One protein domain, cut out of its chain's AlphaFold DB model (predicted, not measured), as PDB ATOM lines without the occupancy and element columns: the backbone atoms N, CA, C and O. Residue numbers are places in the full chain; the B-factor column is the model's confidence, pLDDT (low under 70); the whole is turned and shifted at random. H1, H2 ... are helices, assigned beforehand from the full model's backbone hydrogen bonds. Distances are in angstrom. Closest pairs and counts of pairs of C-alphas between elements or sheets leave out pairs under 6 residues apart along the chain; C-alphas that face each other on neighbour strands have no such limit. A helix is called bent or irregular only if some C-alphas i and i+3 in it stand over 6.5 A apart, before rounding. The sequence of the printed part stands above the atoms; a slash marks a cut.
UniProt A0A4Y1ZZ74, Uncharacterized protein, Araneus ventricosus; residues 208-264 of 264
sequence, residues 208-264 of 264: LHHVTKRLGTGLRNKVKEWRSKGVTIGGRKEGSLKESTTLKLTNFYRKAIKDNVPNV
ATOM      1  N   LEU A 208     -32.467 -49.654  41.244       83.06
ATOM      2  CA  LEU A 208     -31.307 -48.908  41.743       83.06
ATOM      3  C   LEU A 208     -30.614 -48.127  40.617       83.06
ATOM      4  O   LEU A 208     -30.179 -46.986  40.791       83.06
ATOM      5  N   HIS A 209     -30.550 -48.722  39.426       82.69
ATOM      6  CA  HIS A 209     -30.017 -48.050  38.257       82.69
ATOM      7  C   HIS A 209     -30.790 -46.766  37.915       82.69
ATOM      8  O   HIS A 209     -30.162 -45.726  37.693       82.69
ATOM      9  N   HIS A 210     -32.124 -46.793  37.947       81.62
ATOM     10  CA  HIS A 210     -32.963 -45.620  37.707       81.62
ATOM     11  C   HIS A 210     -32.729 -44.531  38.757       81.62
ATOM     12  O   HIS A 210     -32.483 -43.371  38.412       81.62
ATOM     13  N   VAL A 211     -32.691 -44.910  40.037       84.44
ATOM     14  CA  VAL A 211     -32.392 -43.995  41.149       84.44
ATOM     15  C   VAL A 211     -31.054 -43.276  40.920       84.44
ATOM     16  O   VAL A 211     -30.948 -42.053  41.048       84.44
ATOM     17  N   THR A 212     -30.027 -44.012  40.490       85.62
ATOM     18  CA  THR A 212     -28.699 -43.439  40.222       85.62
ATOM     19  C   THR A 212     -28.686 -42.533  38.986       85.62
ATOM     20  O   THR A 212     -28.119 -41.438  39.025       85.62
ATOM     21  N   LYS A 213     -29.380 -42.915  37.905       86.38
ATOM     22  CA  LYS A 213     -29.580 -42.068  36.716       86.38
ATOM     23  C   LYS A 213     -30.248 -40.740  37.086       86.38
ATOM     24  O   LYS A 213     -29.798 -39.685  36.627       86.38
ATOM     25  N   ARG A 214     -31.286 -40.772  37.932       89.25
ATOM     26  CA  ARG A 214     -31.999 -39.576  38.412       89.25
ATOM     27  C   ARG A 214     -31.079 -38.638  39.184       89.25
ATOM     28  O   ARG A 214     -31.078 -37.443  38.890       89.25
ATOM     29  N   LEU A 215     -30.255 -39.163  40.094       91.94
ATOM     30  CA  LEU A 215     -29.259 -38.364  40.816       91.94
ATOM     31  C   LEU A 215     -28.291 -37.669  39.850       91.94
ATOM     32  O   LEU A 215     -28.124 -36.451  39.913       91.94
ATOM     33  N   GLY A 216     -27.699 -38.418  38.914       92.81
ATOM     34  CA  GLY A 216     -26.775 -37.853  37.930       92.81
ATOM     35  C   GLY A 216     -27.422 -36.754  37.078       92.81
ATOM     36  O   GLY A 216     -26.818 -35.709  36.827       92.81
ATOM     37  N   THR A 217     -28.678 -36.946  36.671       92.81
ATOM     38  CA  THR A 217     -29.448 -35.937  35.930       92.81
ATOM     39  C   THR A 217     -29.766 -34.713  36.785       92.81
ATOM     40  O   THR A 217     -29.586 -33.592  36.313       92.81
ATOM     41  N   GLY A 218     -30.153 -34.895  38.050       94.12
ATOM     42  CA  GLY A 218     -30.383 -33.802  38.996       94.12
ATOM     43  C   GLY A 218     -29.135 -32.940  39.206       94.12
ATOM     44  O   GLY A 218     -29.211 -31.715  39.114       94.12
ATOM     45  N   LEU A 219     -27.971 -33.573  39.381       93.44
ATOM     46  CA  LEU A 219     -26.681 -32.890  39.502       93.44
ATOM     47  C   LEU A 219     -26.360 -32.064  38.250       93.44
ATOM     48  O   LEU A 219     -26.076 -30.870  38.353       93.44
ATOM     49  N   ARG A 220     -26.486 -32.650  37.052       92.12
ATOM     50  CA  ARG A 220     -26.279 -31.923  35.785       92.12
ATOM     51  C   ARG A 220     -27.259 -30.763  35.606       92.12
ATOM     52  O   ARG A 220     -26.862 -29.700  35.128       92.12
ATOM     53  N   ASN A 221     -28.518 -30.934  36.002       93.94
ATOM     54  CA  ASN A 221     -29.522 -29.872  35.933       93.94
ATOM     55  C   ASN A 221     -29.186 -28.722  36.884       93.94
ATOM     56  O   ASN A 221     -29.283 -27.566  36.479       93.94
ATOM     57  N   LYS A 222     -28.691 -29.012  38.093       92.75
ATOM     58  CA  LYS A 222     -28.214 -27.975  39.017       92.75
ATOM     59  C   LYS A 222     -27.019 -27.207  38.459       92.75
ATOM     60  O   LYS A 222     -27.011 -25.985  38.551       92.75
ATOM     61  N   VAL A 223     -26.059 -27.873  37.808       90.50
ATOM     62  CA  VAL A 223     -24.955 -27.179  37.109       90.50
ATOM     63  C   VAL A 223     -25.485 -26.183  36.079       90.50
ATOM     64  O   VAL A 223     -25.004 -25.052  36.015       90.50
ATOM     65  N   LYS A 224     -26.489 -26.580  35.289       90.56
ATOM     66  CA  LYS A 224     -27.116 -25.706  34.287       90.56
ATOM     67  C   LYS A 224     -27.875 -24.543  34.930       90.56
ATOM     68  O   LYS A 224     -27.706 -23.407  34.500       90.56
ATOM     69  N   GLU A 225     -28.657 -24.817  35.974       92.69
ATOM     70  CA  GLU A 225     -29.421 -23.810  36.716       92.69
ATOM     71  C   GLU A 225     -28.499 -22.729  37.295       92.69
ATOM     72  O   GLU A 225     -28.687 -21.545  37.029       92.69
ATOM     73  N   TRP A 226     -27.451 -23.110  38.025       91.06
ATOM     74  CA  TRP A 226     -26.529 -22.137  38.619       91.06
ATOM     75  C   TRP A 226     -25.744 -21.354  37.574       91.06
ATOM     76  O   TRP A 226     -25.551 -20.147  37.730       91.06
ATOM     77  N   ARG A 227     -25.388 -22.000  36.457       89.00
ATOM     78  CA  ARG A 227     -24.756 -21.317  35.328       89.00
ATOM     79  C   ARG A 227     -25.650 -20.217  34.751       89.00
ATOM     80  O   ARG A 227     -25.134 -19.152  34.433       89.00
ATOM     81  N   SER A 228     -26.968 -20.432  34.665       90.75
ATOM     82  CA  SER A 228     -27.911 -19.378  34.241       90.75
ATOM     83  C   SER A 228     -28.019 -18.209  35.231       90.75
ATOM     84  O   SER A 228     -28.350 -17.102  34.827       90.75
ATOM     85  N   LYS A 229     -27.664 -18.426  36.504       93.56
ATOM     86  CA  LYS A 229     -27.616 -17.402  37.563       93.56
ATOM     87  C   LYS A 229     -26.244 -16.715  37.678       93.56
ATOM     88  O   LYS A 229     -25.992 -16.012  38.649       93.56
ATOM     89  N   GLY A 230     -25.331 -16.953  36.732       88.19
ATOM     90  CA  GLY A 230     -23.975 -16.388  36.737       88.19
ATOM     91  C   GLY A 230     -22.974 -17.108  37.652       88.19
ATOM     92  O   GLY A 230     -21.810 -16.719  37.705       88.19
ATOM     93  N   VAL A 231     -23.377 -18.186  38.335       88.19
ATOM     94  CA  VAL A 231     -22.510 -18.951  39.244       88.19
ATOM     95  C   VAL A 231     -22.008 -20.216  38.549       88.19
ATOM     96  O   VAL A 231     -22.778 -21.104  38.180       88.19
ATOM     97  N   THR A 232     -20.691 -20.344  38.385       85.06
ATOM     98  CA  THR A 232     -20.093 -21.529  37.748       85.06
ATOM     99  C   THR A 232     -19.677 -22.561  38.792       85.06
ATOM    100  O   THR A 232     -18.599 -22.462  39.370       85.06
ATOM    101  N   ILE A 233     -20.519 -23.580  38.993       86.69
ATOM    102  CA  ILE A 233     -20.223 -24.732  39.871       86.69
ATOM    103  C   ILE A 233     -19.591 -25.930  39.133       86.69
ATOM    104  O   ILE A 233     -19.134 -26.884  39.756       86.69
ATOM    105  N   GLY A 234     -19.561 -25.889  37.797       82.25
ATOM    106  CA  GLY A 234     -18.877 -26.872  36.944       82.25
ATOM    107  C   GLY A 234     -17.489 -26.404  36.484       82.25
ATOM    108  O   GLY A 234     -16.952 -25.409  36.961       82.25
ATOM    109  N   GLY A 235     -16.899 -27.103  35.510       80.25
ATOM    110  CA  GLY A 235     -15.644 -26.689  34.861       80.25
ATOM    111  C   GLY A 235     -14.399 -27.439  35.346       80.25
ATOM    112  O   GLY A 235     -14.498 -28.530  35.896       80.25
ATOM    113  N   ARG A 236     -13.205 -26.889  35.094       81.75
ATOM    114  CA  ARG A 236     -11.922 -27.597  35.308       81.75
ATOM    115  C   ARG A 236     -11.356 -27.498  36.729       81.75
ATOM    116  O   ARG A 236     -10.408 -28.212  37.029       81.75
ATOM    117  N   LYS A 237     -11.921 -26.634  37.576       84.62
ATOM    118  CA  LYS A 237     -11.443 -26.421  38.947       84.62
ATOM    119  C   LYS A 237     -11.602 -27.686  39.792       84.62
ATOM    120  O   LYS A 237     -12.514 -28.483  39.569       84.62
ATOM    121  N   GLU A 238     -10.710 -27.869  40.755       80.19
ATOM    122  CA  GLU A 238     -10.870 -28.904  41.773       80.19
ATOM    123  C   GLU A 238     -12.141 -28.647  42.598       80.19
ATOM    124  O   GLU A 238     -12.562 -27.503  42.762       80.19
ATOM    125  N   GLY A 239     -12.818 -29.718  43.019       78.44
ATOM    126  CA  GLY A 239     -14.122 -29.629  43.686       78.44
ATOM    127  C   GLY A 239     -15.303 -29.263  42.775       78.44
ATOM    128  O   GLY A 239     -16.439 -29.244  43.239       78.44
ATOM    129  N   SER A 240     -15.083 -29.013  41.477       86.81
ATOM    130  CA  SER A 240     -16.178 -28.706  40.553       86.81
ATOM    131  C   SER A 240     -17.064 -29.922  40.273       86.81
ATOM    132  O   SER A 240     -16.613 -31.074  40.185       86.81
ATOM    133  N   LEU A 241     -18.342 -29.648  40.021       88.94
ATOM    134  CA  LEU A 241     -19.312 -30.634  39.566       88.94
ATOM    135  C   LEU A 241     -19.180 -30.844  38.045       88.94
ATOM    136  O   LEU A 241     -20.053 -30.494  37.253       88.94
ATOM    137  N   LYS A 242     -18.019 -31.358  37.624       88.94
ATOM    138  CA  LYS A 242     -17.753 -31.845  36.259       88.94
ATOM    139  C   LYS A 242     -18.317 -33.252  36.061       88.94
ATOM    140  O   LYS A 242     -18.592 -33.950  37.032       88.94
ATOM    141  N   GLU A 243     -18.418 -33.702  34.810       88.06
ATOM    142  CA  GLU A 243     -19.033 -34.998  34.475       88.06
ATOM    143  C   GLU A 243     -18.407 -36.174  35.241       88.06
ATOM    144  O   GLU A 243     -19.118 -37.013  35.790       88.06
ATOM    145  N   SER A 244     -17.077 -36.197  35.375       90.06
ATOM    146  CA  SER A 244     -16.388 -37.243  36.137       90.06
ATOM    147  C   SER A 244     -16.669 -37.187  37.642       90.06
ATOM    148  O   SER A 244     -16.752 -38.235  38.278       90.06
ATOM    149  N   THR A 245     -16.858 -35.997  38.218       90.81
ATOM    150  CA  THR A 245     -17.279 -35.837  39.619       90.81
ATOM    151  C   THR A 245     -18.716 -36.323  39.800       90.81
ATOM    152  O   THR A 245     -18.984 -37.104  40.708       90.81
ATOM    153  N   THR A 246     -19.628 -35.939  38.902       90.31
ATOM    154  CA  THR A 246     -21.023 -36.406  38.901       90.31
ATOM    155  C   THR A 246     -21.104 -37.928  38.817       90.31
ATOM    156  O   THR A 246     -21.857 -38.542  39.572       90.31
ATOM    157  N   LEU A 247     -20.298 -38.554  37.954       90.62
ATOM    158  CA  LEU A 247     -20.227 -40.009  37.846       90.62
ATOM    159  C   LEU A 247     -19.721 -40.654  39.145       90.62
ATOM    160  O   LEU A 247     -20.329 -41.607  39.625       90.62
ATOM    161  N   LYS A 248     -18.654 -40.111  39.751       92.50
ATOM    162  CA  LYS A 248     -18.133 -40.594  41.044       92.50
ATOM    163  C   LYS A 248     -19.179 -40.502  42.155       92.50
ATOM    164  O   LYS A 248     -19.366 -41.478  42.871       92.50
ATOM    165  N   LEU A 249     -19.883 -39.375  42.265       91.94
ATOM    166  CA  LEU A 249     -20.954 -39.179  43.247       91.94
ATOM    167  C   LEU A 249     -22.121 -40.143  43.014       91.94
ATOM    168  O   LEU A 249     -22.628 -40.743  43.955       91.94
ATOM    169  N   THR A 250     -22.506 -40.339  41.752       90.44
ATOM    170  CA  THR A 250     -23.581 -41.265  41.378       90.44
ATOM    171  C   THR A 250     -23.221 -42.712  41.727       90.44
ATOM    172  O   THR A 250     -24.040 -43.436  42.290       90.44
ATOM    173  N   ASN A 251     -21.979 -43.125  41.462       90.31
ATOM    174  CA  ASN A 251     -21.480 -44.456  41.808       90.31
ATOM    175  C   ASN A 251     -21.315 -44.641  43.319       90.31
ATOM    176  O   ASN A 251     -21.636 -45.707  43.839       90.31
ATOM    177  N   PHE A 252     -20.845 -43.610  44.026       92.81
ATOM    178  CA  PHE A 252     -20.774 -43.616  45.484       92.81
ATOM    179  C   PHE A 252     -22.164 -43.813  46.092       92.81
ATOM    180  O   PHE A 252     -22.342 -44.698  46.917       92.81
ATOM    181  N   TYR A 253     -23.163 -43.061  45.622       90.25
ATOM    182  CA  TYR A 253     -24.543 -43.190  46.083       90.25
ATOM    183  C   TYR A 253     -25.132 -44.575  45.781       90.25
ATOM    184  O   TYR A 253     -25.730 -45.193  46.657       90.25
ATOM    185  N   ARG A 254     -24.893 -45.108  44.573       88.56
ATOM    186  CA  ARG A 254     -25.278 -46.481  44.201       88.56
ATOM    187  C   ARG A 254     -24.730 -47.510  45.183       88.56
ATOM    188  O   ARG A 254     -25.463 -48.377  45.644       88.56
ATOM    189  N   LYS A 255     -23.433 -47.403  45.482       88.69
ATOM    190  CA  LYS A 255     -22.744 -48.289  46.415       88.69
ATOM    191  C   LYS A 255     -23.281 -48.127  47.835       88.69
ATOM    192  O   LYS A 255     -23.571 -49.126  48.472       88.69
ATOM    193  N   ALA A 256     -23.485 -46.896  48.296       89.25
ATOM    194  CA  ALA A 256     -24.029 -46.626  49.620       89.25
ATOM    195  C   ALA A 256     -25.414 -47.260  49.813       89.25
ATOM    196  O   ALA A 256     -25.650 -47.863  50.853       89.25
ATOM    197  N   ILE A 257     -26.299 -47.191  48.813       84.69
ATOM    198  CA  ILE A 257     -27.597 -47.880  48.879       84.69
ATOM    199  C   ILE A 257     -27.389 -49.393  48.973       84.69
ATOM    200  O   ILE A 257     -27.938 -50.027  49.864       84.69
ATOM    201  N   LYS A 258     -26.563 -49.963  48.090       83.56
ATOM    202  CA  LYS A 258     -26.309 -51.407  48.059       83.56
ATOM    203  C   LYS A 258     -25.714 -51.943  49.365       83.56
ATOM    204  O   LYS A 258     -26.046 -53.046  49.777       83.56
ATOM    205  N   ASP A 259     -24.836 -51.172  49.997       85.69
ATOM    206  CA  ASP A 259     -24.121 -51.597  51.201       85.69
ATOM    207  C   ASP A 259     -24.957 -51.407  52.484       85.69
ATOM    208  O   ASP A 259     -24.685 -52.067  53.482       85.69
ATOM    209  N   ASN A 260     -25.956 -50.512  52.482       85.94
ATOM    210  CA  ASN A 260     -26.708 -50.134  53.690       85.94
ATOM    211  C   ASN A 260     -28.198 -50.494  53.651       85.94
ATOM    212  O   ASN A 260     -28.861 -50.411  54.684       85.94
ATOM    213  N   VAL A 261     -28.746 -50.875  52.494       79.12
ATOM    214  CA  VAL A 261     -30.143 -51.303  52.382       79.12
ATOM    215  C   VAL A 261     -30.174 -52.824  52.221       79.12
ATOM    216  O   VAL A 261     -29.726 -53.326  51.194       79.12
ATOM    217  N   PRO A 262     -30.704 -53.573  53.207       61.31
ATOM    218  CA  PRO A 262     -30.593 -55.035  53.246       61.31
ATOM    219  C   PRO A 262     -31.331 -55.766  52.113       61.31
ATOM    220  O   PRO A 262     -31.085 -56.949  51.913       61.31
ATOM    221  N   ASN A 263     -32.198 -55.074  51.364       60.88
ATOM    222  CA  ASN A 263     -33.115 -55.653  50.377       60.88
ATOM    223  C   ASN A 263     -33.077 -54.926  49.010       60.88
ATOM    224  O   ASN A 263     -34.129 -54.706  48.411       60.88
ATOM    225  N   VAL A 264     -31.893 -54.500  48.538       56.53
ATOM    226  CA  VAL A 264     -31.688 -53.859  47.211       56.53
ATOM    227  C   VAL A 264     -30.854 -54.723  46.265       56.53
ATOM    228  O   VAL A 264     -29.908 -55.411  46.717       56.53
TER     229      VAL A 264
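This is residues 208 to 264 of the 264 residues of an uncharacterized protein of Araneus ventricosus (UniProt A0A4Y1ZZ74). Two long helices lie side by side and run opposite ways as a helical hairpin, crossing at an angle, with a looping link of residues 229 to 242 joining them at one end. The two helices and this link make an elongated rod. The printed part has 57 residues with two named helices, H1 then H2, and no named strand; the class is all helix. The whole is loose, with a radius of gyration of the C-alphas of 13.1 A, and spans 43 by 20 by 13 A.

Find C-alpha 208 at (-31.307, -48.908, 41.743); from there H1, residues 208 to 228, runs 30.7 A to C-alpha 228 at (-27.911, -19.378, 34.241), with y rising along the way. Pass residues 229 to 242 and look for Glu 243, where H2 begins. H2, residues 243 to 260, runs 25.6 A from its first to its last C-alpha and ends at C-alpha 260, at (-26.708, -50.134, 53.690).

Look at Thr 212 and Thr 250 to see H1 and H2 touch: their C-alphas are the closest of the two helices, 5.7 A apart. Fifteen pairs of C-alphas lie within 8 A, and the centres are 12.6 A apart. The helices run opposite ways at a tilt of 36 degrees, only just steep, and form a helical hairpin. Along the backbone of both H1 and H2, every O i to N i+4 pair is within hydrogen-bond range. Neither helix is bent.

The two C-alphas farthest apart are those of Gly 230 and Asn 263, at 42.6 A, while the first and last printed C-alphas, of Leu 208 and Val 264, are 7.4 A apart. The printed part has no cut and ends at residue 264, the chain's last. The link from H1 to H2, 14 residues, is long. In the B-factor column the mean pLDDT of the printed part is 86.6; look at residues 262 to 264 for the three under 70.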